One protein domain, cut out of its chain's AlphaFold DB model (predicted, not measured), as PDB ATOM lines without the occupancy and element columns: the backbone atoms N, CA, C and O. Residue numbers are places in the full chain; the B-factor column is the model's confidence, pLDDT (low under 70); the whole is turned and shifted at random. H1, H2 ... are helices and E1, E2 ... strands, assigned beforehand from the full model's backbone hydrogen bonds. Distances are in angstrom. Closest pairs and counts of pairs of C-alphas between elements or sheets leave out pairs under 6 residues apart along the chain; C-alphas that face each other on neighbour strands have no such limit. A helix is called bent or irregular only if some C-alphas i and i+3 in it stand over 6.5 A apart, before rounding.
ATOM      1  N   VAL A  40       8.792  18.249  42.175       80.12
ATOM      2  CA  VAL A  40       7.552  17.963  41.447       80.12
ATOM      3  C   VAL A  40       6.621  17.126  42.316       80.12
ATOM      4  O   VAL A  40       7.036  16.146  42.927       80.12
ATOM      5  N   ALA A  41       5.346  17.504  42.382       83.25
ATOM      6  CA  ALA A  41       4.326  16.706  43.059       83.25
ATOM      7  C   ALA A  41       3.018  16.680  42.261       83.25
ATOM      8  O   ALA A  41       2.629  17.673  41.650       83.25
ATOM      9  N   GLU A  42       2.326  15.543  42.260       84.50
ATOM     10  CA  GLU A  42       1.019  15.394  41.614       84.50
ATOM     11  C   GLU A  42      -0.110  15.714  42.602       84.50
ATOM     12  O   GLU A  42      -0.173  15.151  43.694       84.50
ATOM     13  N   ILE A  43      -1.015  16.616  42.219       87.00
ATOM     14  CA  ILE A  43      -2.151  17.044  43.045       87.00
ATOM     15  C   ILE A  43      -3.471  16.980  42.264       87.00
ATOM     16  O   ILE A  43      -3.483  16.986  41.030       87.00
ATOM     17  N   ASP A  44      -4.601  16.996  42.977       87.50
ATOM     18  CA  ASP A  44      -5.911  17.251  42.364       87.50
ATOM     19  C   ASP A  44      -5.934  18.663  41.757       87.50
ATOM     20  O   ASP A  44      -5.666  19.655  42.447       87.50
ATOM     21  N   ILE A  45      -6.342  18.783  40.492       87.19
ATOM     22  CA  ILE A  45      -6.492  20.073  39.813       87.19
ATOM     23  C   ILE A  45      -7.428  21.025  40.568       87.19
ATOM     24  O   ILE A  45      -7.229  22.240  40.547       87.19
ATOM     25  N   LYS A  46      -8.431  20.496  41.283       88.94
ATOM     26  CA  LYS A  46      -9.374  21.306  42.074       88.94
ATOM     27  C   LYS A  46      -8.705  21.976  43.276       88.94
ATOM     28  O   LYS A  46      -9.197  22.995  43.764       88.94
ATOM     29  N   SER A  47      -7.584  21.431  43.743       89.00
ATOM     30  CA  SER A  47      -6.818  21.952  44.877       89.00
ATOM     31  C   SER A  47      -5.734  22.956  44.470       89.00
ATOM     32  O   SER A  47      -5.170  23.608  45.346       89.00
ATOM     33  N   ALA A  48      -5.484  23.161  43.171       88.06
ATOM     34  CA  ALA A  48      -4.379  23.975  42.653       88.06
ATOM     35  C   ALA A  48      -4.284  25.379  43.282       88.06
ATOM     36  O   ALA A  48      -3.249  25.755  43.827       88.06
ATOM     37  N   ASN A  49      -5.382  26.140  43.303       91.19
ATOM     38  CA  ASN A  49      -5.381  27.494  43.875       91.19
ATOM     39  C   ASN A  49      -5.111  27.513  45.387       91.19
ATOM     40  O   ASN A  49      -4.556  28.485  45.898       91.19
ATOM     41  N   LYS A  50      -5.518  26.463  46.111       90.75
ATOM     42  CA  LYS A  50      -5.239  26.335  47.548       90.75
ATOM     43  C   LYS A  50      -3.761  26.037  47.768       90.75
ATOM     44  O   LYS A  50      -3.137  26.692  48.594       90.75
ATOM     45  N   VAL A  51      -3.208  25.120  46.972       89.88
ATOM     46  CA  VAL A  51      -1.793  24.738  47.019       89.88
ATOM     47  C   VAL A  51      -0.885  25.924  46.692       89.88
ATOM     48  O   VAL A  51       0.061  26.150  47.432       89.88
ATOM     49  N   VAL A  52      -1.187  26.740  45.672       89.19
ATOM     50  CA  VAL A  52      -0.374  27.941  45.373       89.19
ATOM     51  C   VAL A  52      -0.340  28.901  46.550       89.19
ATOM     52  O   VAL A  52       0.739  29.283  46.974       89.19
ATOM     53  N   LYS A  53      -1.500  29.246  47.123       90.38
ATOM     54  CA  LYS A  53      -1.559  30.164  48.271       90.38
ATOM     55  C   LYS A  53      -0.802  29.623  49.481       90.38
ATOM     56  O   LYS A  53      -0.171  30.385  50.204       90.38
ATOM     57  N   LEU A  54      -0.883  28.313  49.697       90.81
ATOM     58  CA  LEU A  54      -0.188  27.633  50.779       90.81
ATOM     59  C   LEU A  54       1.334  27.656  50.570       90.81
ATOM     60  O   LEU A  54       2.063  27.999  51.497       90.81
ATOM     61  N   LEU A  55       1.795  27.361  49.351       88.00
ATOM     62  CA  LEU A  55       3.206  27.431  48.975       88.00
ATOM     63  C   LEU A  55       3.730  28.867  49.023       88.00
ATOM     64  O   LEU A  55       4.747  29.089  49.650       88.00
ATOM     65  N   ASP A  56       3.031  29.854  48.462       86.94
ATOM     66  CA  ASP A  56       3.449  31.265  48.513       86.94
ATOM     67  C   ASP A  56       3.564  31.781  49.957       86.94
ATOM     68  O   ASP A  56       4.428  32.601  50.259       86.94
ATOM     69  N   SER A  57       2.707  31.291  50.862       89.38
ATOM     70  CA  SER A  57       2.730  31.671  52.277       89.38
ATOM     71  C   SER A  57       3.849  31.005  53.081       89.38
ATOM     72  O   SER A  57       4.269  31.580  54.084       89.38
ATOM     73  N   LYS A  58       4.262  29.782  52.729       86.19
ATOM     74  CA  LYS A  58       5.242  28.983  53.493       86.19
ATOM     75  C   LYS A  58       6.633  28.984  52.865       86.19
ATOM     76  O   LYS A  58       7.622  29.029  53.584       86.19
ATOM     77  N   PHE A  59       6.679  28.972  51.541       84.75
ATOM     78  CA  PHE A  59       7.861  28.873  50.690       84.75
ATOM     79  C   PHE A  59       7.754  29.909  49.551       84.75
ATOM     80  O   PHE A  59       7.491  29.557  48.392       84.75
ATOM     81  N   PRO A  60       7.875  31.211  49.871       81.81
ATOM     82  CA  PRO A  60       7.862  32.257  48.856       81.81
ATOM     83  C   PRO A  60       9.021  32.055  47.873       81.81
ATOM     84  O   PRO A  60      10.102  31.603  48.247       81.81
ATOM     85  N   ARG A  61       8.791  32.397  46.599       75.62
ATOM     86  CA  ARG A  61       9.847  32.372  45.576       75.62
ATOM     87  C   ARG A  61      10.937  33.374  45.932       75.62
ATOM     88  O   ARG A  61      10.620  34.483  46.361       75.62
ATOM     89  N   ASP A  62      12.185  32.997  45.681       70.69
ATOM     90  CA  ASP A  62      13.298  33.934  45.760       70.69
ATOM     91  C   ASP A  62      13.145  35.007  44.664       70.69
ATOM     92  O   ASP A  62      13.135  34.661  43.480       70.69
ATOM     93  N   PRO A  63      12.994  36.300  45.015       67.44
ATOM     94  CA  PRO A  63      12.856  37.369  44.030       67.44
ATOM     95  C   PRO A  63      14.137  37.614  43.219       67.44
ATOM     96  O   PRO A  63      14.066  38.285  42.191       67.44
ATOM     97  N   SER A  64      15.290  37.100  43.661       62.12
ATOM     98  CA  SER A  64      16.554  37.201  42.925       62.12
ATOM     99  C   SER A  64      16.637  36.231  41.741       62.12
ATOM    100  O   SER A  64      17.330  36.516  40.765       62.12
ATOM    101  N   LEU A  65      15.880  35.127  41.777       65.56
ATOM    102  CA  LEU A  65      15.790  34.160  40.688       65.56
ATOM    103  C   LEU A  65      14.655  34.554  39.735       65.56
ATOM    104  O   LEU A  65      13.473  34.534  40.091       65.56
ATOM    105  N   ASN A  66      14.986  34.880  38.483       62.94
ATOM    106  CA  ASN A  66      13.976  35.207  37.476       62.94
ATOM    107  C   ASN A  66      13.291  33.936  36.951       62.94
ATOM    108  O   ASN A  66      13.589  33.472  35.863       62.94
ATOM    109  N   LEU A  67      12.344  33.383  37.708       68.25
ATOM    110  CA  LEU A  67      11.559  32.195  37.331       68.25
ATOM    111  C   LEU A  67      10.165  32.562  36.800       68.25
ATOM    112  O   LEU A  67       9.209  31.788  36.920       68.25
ATOM    113  N   ALA A  68      10.013  33.769  36.248       65.19
ATOM    114  CA  ALA A  68       8.726  34.276  35.769       65.19
ATOM    115  C   ALA A  68       8.176  33.467  34.581       65.19
ATOM    116  O   ALA A  68       6.960  33.331  34.435       65.19
ATOM    117  N   TYR A  69       9.061  32.891  33.764       63.50
ATOM    118  CA  TYR A  69       8.698  32.014  32.649       63.50
ATOM    119  C   TYR A  69       8.227  30.625  33.121       63.50
ATOM    120  O   TYR A  69       7.477  29.953  32.408       63.50
ATOM    121  N   LEU A  70       8.609  30.195  34.333       67.25
ATOM    122  CA  LEU A  70       8.263  28.883  34.867       67.25
ATOM    123  C   LEU A  70       6.877  28.904  35.524       67.25
ATOM    124  O   LEU A  70       6.654  29.439  36.623       67.25
ATOM    125  N   ARG A  71       5.915  28.261  34.855       76.31
ATOM    126  CA  ARG A  71       4.568  28.066  35.401       76.31
ATOM    127  C   ARG A  71       4.633  27.152  36.624       76.31
ATOM    128  O   ARG A  71       5.191  26.068  36.556       76.31
ATOM    129  N   ARG A  72       3.973  27.545  37.724       83.19
ATOM    130  CA  ARG A  72       3.855  26.718  38.949       83.19
ATOM    131  C   ARG A  72       3.170  25.372  38.715       83.19
ATOM    132  O   ARG A  72       3.289  24.491  39.555       83.19
ATOM    133  N   PHE A  73       2.436  25.229  37.616       88.25
ATOM    134  CA  PHE A  73       1.754  23.997  37.267       88.25
ATOM    135  C   PHE A  73       2.086  23.552  35.855       88.25
ATOM    136  O   PHE A  73       2.018  24.346  34.912       88.25
ATOM    137  N   ALA A  74       2.341  22.258  35.719       85.25
ATOM    138  CA  ALA A  74       2.549  21.582  34.457       85.25
ATOM    139  C   ALA A  74       1.538  20.443  34.301       85.25
ATOM    140  O   ALA A  74       1.194  19.720  35.239       85.25
ATOM    141  N   LYS A  75       1.056  20.269  33.073       83.75
ATOM    142  CA  LYS A  75       0.391  19.026  32.683       83.75
ATOM    143  C   LYS A  75       1.456  17.959  32.452       83.75
ATOM    144  O   LYS A  75       2.573  18.295  32.071       83.75
ATOM    145  N   ARG A  76       1.081  16.685  32.582       79.69
ATOM    146  CA  ARG A  76       1.990  15.546  32.361       79.69
ATOM    147  C   ARG A  76       2.703  15.587  31.002       79.69
ATOM    148  O   ARG A  76       3.871  15.237  30.915       79.69
ATOM    149  N   GLU A  77       2.020  16.057  29.959       78.75
ATOM    150  CA  GLU A  77       2.579  16.211  28.605       78.75
ATOM    151  C   GLU A  77       3.779  17.175  28.539       78.75
ATOM    152  O   GLU A  77       4.682  16.968  27.734       78.75
ATOM    153  N   HIS A  78       3.825  18.168  29.430       79.00
ATOM    154  CA  HIS A  78       4.875  19.188  29.489       79.00
ATOM    155  C   HIS A  78       5.998  18.854  30.482       79.00
ATOM    156  O   HIS A  78       6.879  19.681  30.690       79.00
ATOM    157  N   LEU A  79       5.962  17.684  31.127       76.25
ATOM    158  CA  LEU A  79       7.056  17.248  31.992       76.25
ATOM    159  C   LEU A  79       8.198  16.622  31.173       76.25
ATOM    160  O   LEU A  79       7.937  16.027  30.126       76.25
ATOM    161  N   PRO A  80       9.449  16.688  31.653       73.94
ATOM    162  CA  PRO A  80      10.553  15.892  31.121       73.94
ATOM    163  C   PRO A  80      10.236  14.392  31.051       73.94
ATOM    164  O   PRO A  80       9.506  13.858  31.889       73.94
ATOM    165  N   ASP A  81      10.808  13.689  30.071       72.94
ATOM    166  CA  ASP A  81      10.459  12.288  29.787       72.94
ATOM    167  C   ASP A  81      10.768  11.331  30.947       72.94
ATOM    168  O   ASP A  81      10.004  10.398  31.195       72.94
ATOM    169  N   HIS A  82      11.805  11.623  31.736       69.12
ATOM    170  CA  HIS A  82      12.139  10.866  32.945       69.12
ATOM    171  C   HIS A  82      11.063  10.969  34.050       69.12
ATOM    172  O   HIS A  82      10.983  10.091  34.900       69.12
ATOM    173  N   LEU A  83      10.190  11.988  34.022       67.38
ATOM    174  CA  LEU A  83       9.039  12.128  34.935       67.38
ATOM    175  C   LEU A  83       7.740  11.561  34.355       67.38
ATOM    176  O   LEU A  83       6.749  11.378  35.067       67.38
ATOM    177  N   LYS A  84       7.709  11.310  33.042       69.56
ATOM    178  CA  LYS A  84       6.554  10.720  32.360       69.56
ATOM    179  C   LYS A  84       6.504   9.200  32.512       69.56
ATOM    180  O   LYS A  84       5.430   8.633  32.282       69.56
ATOM    181  N   GLN A  85       7.603   8.551  32.897       58.88
ATOM    182  CA  GLN A  85       7.658   7.099  33.052       58.88
ATOM    183  C   GLN A  85       6.709   6.626  34.171       58.88
ATOM    184  O   GLN A  85       6.755   7.149  35.287       58.88
ATOM    185  N   LYS A 101      -9.093  14.646  37.659       79.62
ATOM    186  CA  LYS A 101      -8.114  15.348  36.822       79.62
ATOM    187  C   LYS A 101      -6.953  15.791  37.717       79.62
ATOM    188  O   LYS A 101      -7.170  16.585  38.628       79.62
ATOM    189  N   THR A 102      -5.746  15.308  37.449       84.75
ATOM    190  CA  THR A 102      -4.542  15.672  38.204       84.75
ATOM    191  C   THR A 102      -3.682  16.684  37.448       84.75
ATOM    192  O   THR A 102      -3.811  16.862  36.233       84.75
ATOM    193  N   ILE A 103      -2.840  17.408  38.186       87.25
ATOM    194  CA  ILE A 103      -1.869  18.369  37.655       87.25
ATOM    195  C   ILE A 103      -0.589  18.315  38.493       87.25
ATOM    196  O   ILE A 103      -0.647  18.025  39.688       87.25
ATOM    197  N   HIS A 104       0.564  18.595  37.883       86.44
ATOM    198  CA  HIS A 104       1.842  18.601  38.587       86.44
ATOM    199  C   HIS A 104       2.179  20.011  39.055       86.44
ATOM    200  O   HIS A 104       2.151  20.945  38.254       86.44
ATOM    201  N   VAL A 105       2.483  20.170  40.340       87.25
ATOM    202  CA  VAL A 105       3.028  21.408  40.900       87.25
ATOM    203  C   VAL A 105       4.550  21.381  40.814       87.25
ATOM    204  O   VAL A 105       5.163  20.367  41.139       87.25
ATOM    205  N   LEU A 106       5.136  22.489  40.357       85.12
ATOM    206  CA  LEU A 106       6.576  22.724  40.297       85.12
ATOM    207  C   LEU A 106       6.970  23.677  41.429       85.12
ATOM    208  O   LEU A 106       6.472  24.809  41.511       85.12
ATOM    209  N   ILE A 107       7.855  23.212  42.302       84.81
ATOM    210  CA  ILE A 107       8.369  23.946  43.455       84.81
ATOM    211  C   ILE A 107       9.840  24.221  43.186       84.81
ATOM    212  O   ILE A 107      10.677  23.327  43.238       84.81
ATOM    213  N   SER A 108      10.114  25.469  42.838       76.94
ATOM    214  CA  SER A 108      11.453  25.974  42.571       76.94
ATOM    215  C   SER A 108      12.178  26.362  43.864       76.94
ATOM    216  O   SER A 108      11.508  26.527  44.889       76.94
ATOM    217  N   PRO A 109      13.499  26.602  43.817       71.31
ATOM    218  CA  PRO A 109      14.260  27.064  44.967       71.31
ATOM    219  C   PRO A 109      13.697  28.362  45.587       71.31
ATOM    220  O   PRO A 109      13.088  29.172  44.870       71.31
ATOM    221  N   PRO A 110      13.892  28.574  46.904       73.44
ATOM    222  CA  PRO A 110      14.608  27.697  47.838       73.44
ATOM    223  C   PRO A 110      13.808  26.422  48.150       73.44
ATOM    224  O   PRO A 110      12.619  26.486  48.466       73.44
ATOM    225  N   LEU A 111      14.453  25.256  48.027       74.44
ATOM    226  CA  LEU A 111      13.771  23.977  48.194       74.44
ATOM    227  C   LEU A 111      13.490  23.715  49.683       74.44
ATOM    228  O   LEU A 111      14.419  23.760  50.493       74.44
ATOM    229  N   PRO A 112      12.226  23.461  50.063       78.69
ATOM    230  CA  PRO A 112      11.872  23.154  51.445       78.69
ATOM    231  C   PRO A 112      12.313  21.746  51.850       78.69
ATOM    232  O   PRO A 112      12.647  20.923  51.004       78.69
ATOM    233  N   ASP A 113      12.250  21.419  53.141       83.81
ATOM    234  CA  ASP A 113      12.474  20.036  53.560       83.81
ATOM    235  C   ASP A 113      11.425  19.089  52.947       83.81
ATOM    236  O   ASP A 113      10.223  19.383  52.884       83.81
ATOM    237  N   ARG A 114      11.885  17.916  52.502       76.06
ATOM    238  CA  ARG A 114      11.055  16.952  51.772       76.06
ATOM    239  C   ARG A 114       9.904  16.416  52.627       76.06
ATOM    240  O   ARG A 114       8.809  16.194  52.104       76.06
ATOM    241  N   ALA A 115      10.132  16.195  53.923       76.50
ATOM    242  CA  ALA A 115       9.119  15.659  54.829       76.50
ATOM    243  C   ALA A 115       8.065  16.718  55.184       76.50
ATOM    244  O   ALA A 115       6.867  16.412  55.243       76.50
ATOM    245  N   GLU A 116       8.488  17.972  55.350       81.12
ATOM    246  CA  GLU A 116       7.575  19.102  55.548       81.12
ATOM    247  C   GLU A 116       6.673  19.302  54.323       81.12
ATOM    248  O   GLU A 116       5.449  19.401  54.454       81.12
ATOM    249  N   LEU A 117       7.255  19.270  53.121       82.31
ATOM    250  CA  LEU A 117       6.511  19.425  51.876       82.31
ATOM    251  C   LEU A 117       5.498  18.293  51.657       82.31
ATOM    252  O   LEU A 117       4.350  18.550  51.284       82.31
ATOM    253  N   ALA A 118       5.897  17.044  51.916       78.81
ATOM    254  CA  ALA A 118       5.009  15.890  51.807       78.81
ATOM    255  C   ALA A 118       3.808  16.010  52.758       78.81
ATOM    256  O   ALA A 118       2.669  15.795  52.346       78.81
ATOM    257  N   THR A 119       4.049  16.424  54.004       83.50
ATOM    258  CA  THR A 119       2.995  16.643  55.008       83.50
ATOM    259  C   THR A 119       2.018  17.732  54.566       83.50
ATOM    260  O   THR A 119       0.804  17.589  54.705       83.50
ATOM    261  N   LEU A 120       2.546  18.816  53.996       84.50
ATOM    262  CA  LEU A 120       1.777  19.974  53.559       84.50
ATOM    263  C   LEU A 120       0.910  19.678  52.324       84.50
ATOM    264  O   LEU A 120      -0.207  20.188  52.219       84.50
ATOM    265  N   LEU A 121       1.400  18.847  51.399       84.81
ATOM    266  CA  LEU A 121       0.686  18.496  50.170       84.81
ATOM    267  C   LEU A 121      -0.235  17.278  50.310       84.81
ATOM    268  O   LEU A 121      -1.175  17.169  49.525       84.81
ATOM    269  N   ALA A 122      -0.028  16.410  51.307       82.69
ATOM    270  CA  ALA A 122      -0.813  15.189  51.523       82.69
ATOM    271  C   ALA A 122      -2.350  15.365  51.445       82.69
ATOM    272  O   ALA A 122      -3.008  14.524  50.833       82.69
ATOM    273  N   PRO A 123      -2.964  16.454  51.958       84.88
ATOM    274  CA  PRO A 123      -4.413  16.670  51.840       84.88
ATOM    275  C   PRO A 123      -4.910  16.936  50.408       84.88
ATOM    276  O   PRO A 123      -6.116  16.977  50.162       84.88
ATOM    277  N   HIS A 124      -3.996  17.186  49.471       83.25
ATOM    278  CA  HIS A 124      -4.273  17.606  48.098       83.25
ATOM    279  C   HIS A 124      -3.809  16.587  47.046       83.25
ATOM    280  O   HIS A 124      -4.077  16.785  45.857       83.25
ATOM    281  N   THR A 125      -3.151  15.501  47.463       77.25
ATOM    282  CA  THR A 125      -2.712  14.398  46.596       77.25
ATOM    283  C   THR A 125      -3.811  13.341  46.467       77.25
ATOM    284  O   THR A 125      -4.388  12.924  47.467       77.25
ATOM    285  N   THR A 126      -4.105  12.879  45.249       58.94
ATOM    286  CA  THR A 126      -5.204  11.927  44.977       58.94
ATOM    287  C   THR A 126      -4.815  10.452  45.098       58.94
ATOM    288  O   THR A 126      -5.691   9.593  45.037       58.94
ATOM    289  N   THR A 127      -3.528  10.140  45.274       50.59
ATOM    290  CA  THR A 127      -3.013   8.764  45.280       50.59
ATOM    291  C   THR A 127      -2.113   8.548  46.489       50.59
ATOM    292  O   THR A 127      -1.040   9.136  46.604       50.59
ATOM    293  N   SER A 128      -2.553   7.671  47.392       44.44
ATOM    294  CA  SER A 128      -1.759   7.153  48.506       44.44
ATOM    295  C   SER A 128      -0.742   6.127  47.992       44.44
ATOM    296  O   SER A 128      -0.926   4.944  48.238       44.44
ATOM    297  N   THR A 129       0.288   6.561  47.258       36.97
ATOM    298  CA  THR A 129       1.563   5.839  47.036       36.97
ATOM    299  C   THR A 129       2.476   6.670  46.129       36.97
ATOM    300  O   THR A 129       2.101   6.967  45.000       36.97
ATOM    301  N   GLY A 130       3.686   6.986  46.608       36.72
ATOM    302  CA  GLY A 130       4.837   7.350  45.769       36.72
ATOM    303  C   GLY A 130       4.932   8.812  45.327       36.72
ATOM    304  O   GLY A 130       4.703   9.135  44.168       36.72
ATOM    305  N   SER A 131       5.345   9.701  46.233       36.75
ATOM    306  CA  SER A 131       5.818  11.045  45.877       36.75
ATOM    307  C   SER A 131       7.121  10.945  45.067       36.75
ATOM    308  O   SER A 131       8.207  10.808  45.638       36.75
ATOM    309  N   ILE A 132       7.015  11.001  43.737       41.53
ATOM    310  CA  ILE A 132       8.164  11.212  42.848       41.53
ATOM    311  C   ILE A 132       8.489  12.708  42.878       41.53
ATOM    312  O   ILE A 132       8.003  13.486  42.064       41.53
ATOM    313  N   LEU A 133       9.261  13.097  43.891       43.28
ATOM    314  CA  LEU A 133       9.982  14.363  43.944       43.28
ATOM    315  C   LEU A 133      11.294  14.134  43.200       43.28
ATOM    316  O   LEU A 133      12.185  13.483  43.740       43.28
ATOM    317  N   SER A 134      11.365  14.609  41.965       45.69
ATOM    318  CA  SER A 134      12.545  14.499  41.108       45.69
ATOM    319  C   SER A 134      12.907  15.867  40.550       45.69
ATOM    320  O   SER A 134      12.003  16.644  40.236       45.69
ATOM    321  N   ASP A 135      14.212  16.102  40.409       36.09
ATOM    322  CA  ASP A 135      14.805  17.337  39.902       36.09
ATOM    323  C   ASP A 135      14.366  17.659  38.479       36.09
ATOM    324  O   ASP A 135      14.553  16.867  37.556       36.09
ATOM    325  N   ALA A 136      13.810  18.854  38.295       39.97
ATOM    326  CA  ALA A 136      13.485  19.385  36.982       39.97
ATOM    327  C   ALA A 136      14.109  20.773  36.796       39.97
ATOM    328  O   ALA A 136      13.537  21.782  37.210       39.97
TER     329      ALA A 136
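This is residues 40 to 85 and 101 to 136 of the 337 residues of an uncharacterized protein of Coccidioides immitis RMSCC 3703 (UniProt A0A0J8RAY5). A small two-stranded ribbon, E1 and E2, has one face covered by two helices, H3 over E1 and H1 over E2. The long link of residues 59 to 80 loops away and folds back, pairing its residues 73 to 74 with residues 104 to 105 of E2, antiparallel, before the short H2, whose centre is 15.1 A from the mean of the C-alphas. The printed part has 82 residues with three named helices and two named strands, in the order E1, H1, H2, E2, H3; the sheet, E1 - E2, is antiparallel. The class is mixed, helices and strands, with under half of the residues in named elements. It is compact, with a radius of gyration of the C-alphas of 12.2 A and spans of 34 by 26 by 22 A.

E1, residues 40 to 44, and E2, residues 102 to 107, are antiparallel neighbours at 143 degrees, with N 43 and O 103 2.9 A apart and N 105 and O 41 2.8 A apart, within hydrogen-bond range. The closest C-alphas of H1, residues 45 to 58, and E2 are those of Ile 45 and Thr 102, 5.1 A apart. Those of E1 and H3, residues 114 to 124, are Ile 43 and His 124, 5.5 A apart. H1, with residues 47 to 51 alone, only just touches H3, with 3 pairs of C-alphas within 8 A, the closest Ser 47 and His 124 at 6.0 A. They run opposite ways at a steep tilt of 38 degrees. H2, residues 81 to 84, is apart from E1, H1 and H3. O i to N i+4 pairs are within hydrogen-bond range in 8 of 10 cases in H1 and 5 of 7 in H3; H2 is too short for such a pair.

E1 begins at C-alpha 40, (7.552, 17.963, 41.447), and is 13.5 A long. H1 is 20.1 A long and irregular, with C-alphas 46 and 49 7.6 A apart. H2 is 4.9 A and E2 16.2 A long. H3, 15.8 A long, is irregular, with C-alphas 120 and 123 7.2 A apart, and ends at C-alpha 124, (-4.273, 17.606, 48.098).

The C-alphas farthest apart are those of Ser 64 and Ser 128, 35.6 A. Residues 86 to 100 are not printed, and C-alphas 85 and 101 are 18.2 A apart across this cut. H1 to H2 is a long link of 22 residues. The mean pLDDT of the printed part is 75.0, with residues 63 to 70, 82 to 85 and 126 to 136 under 70.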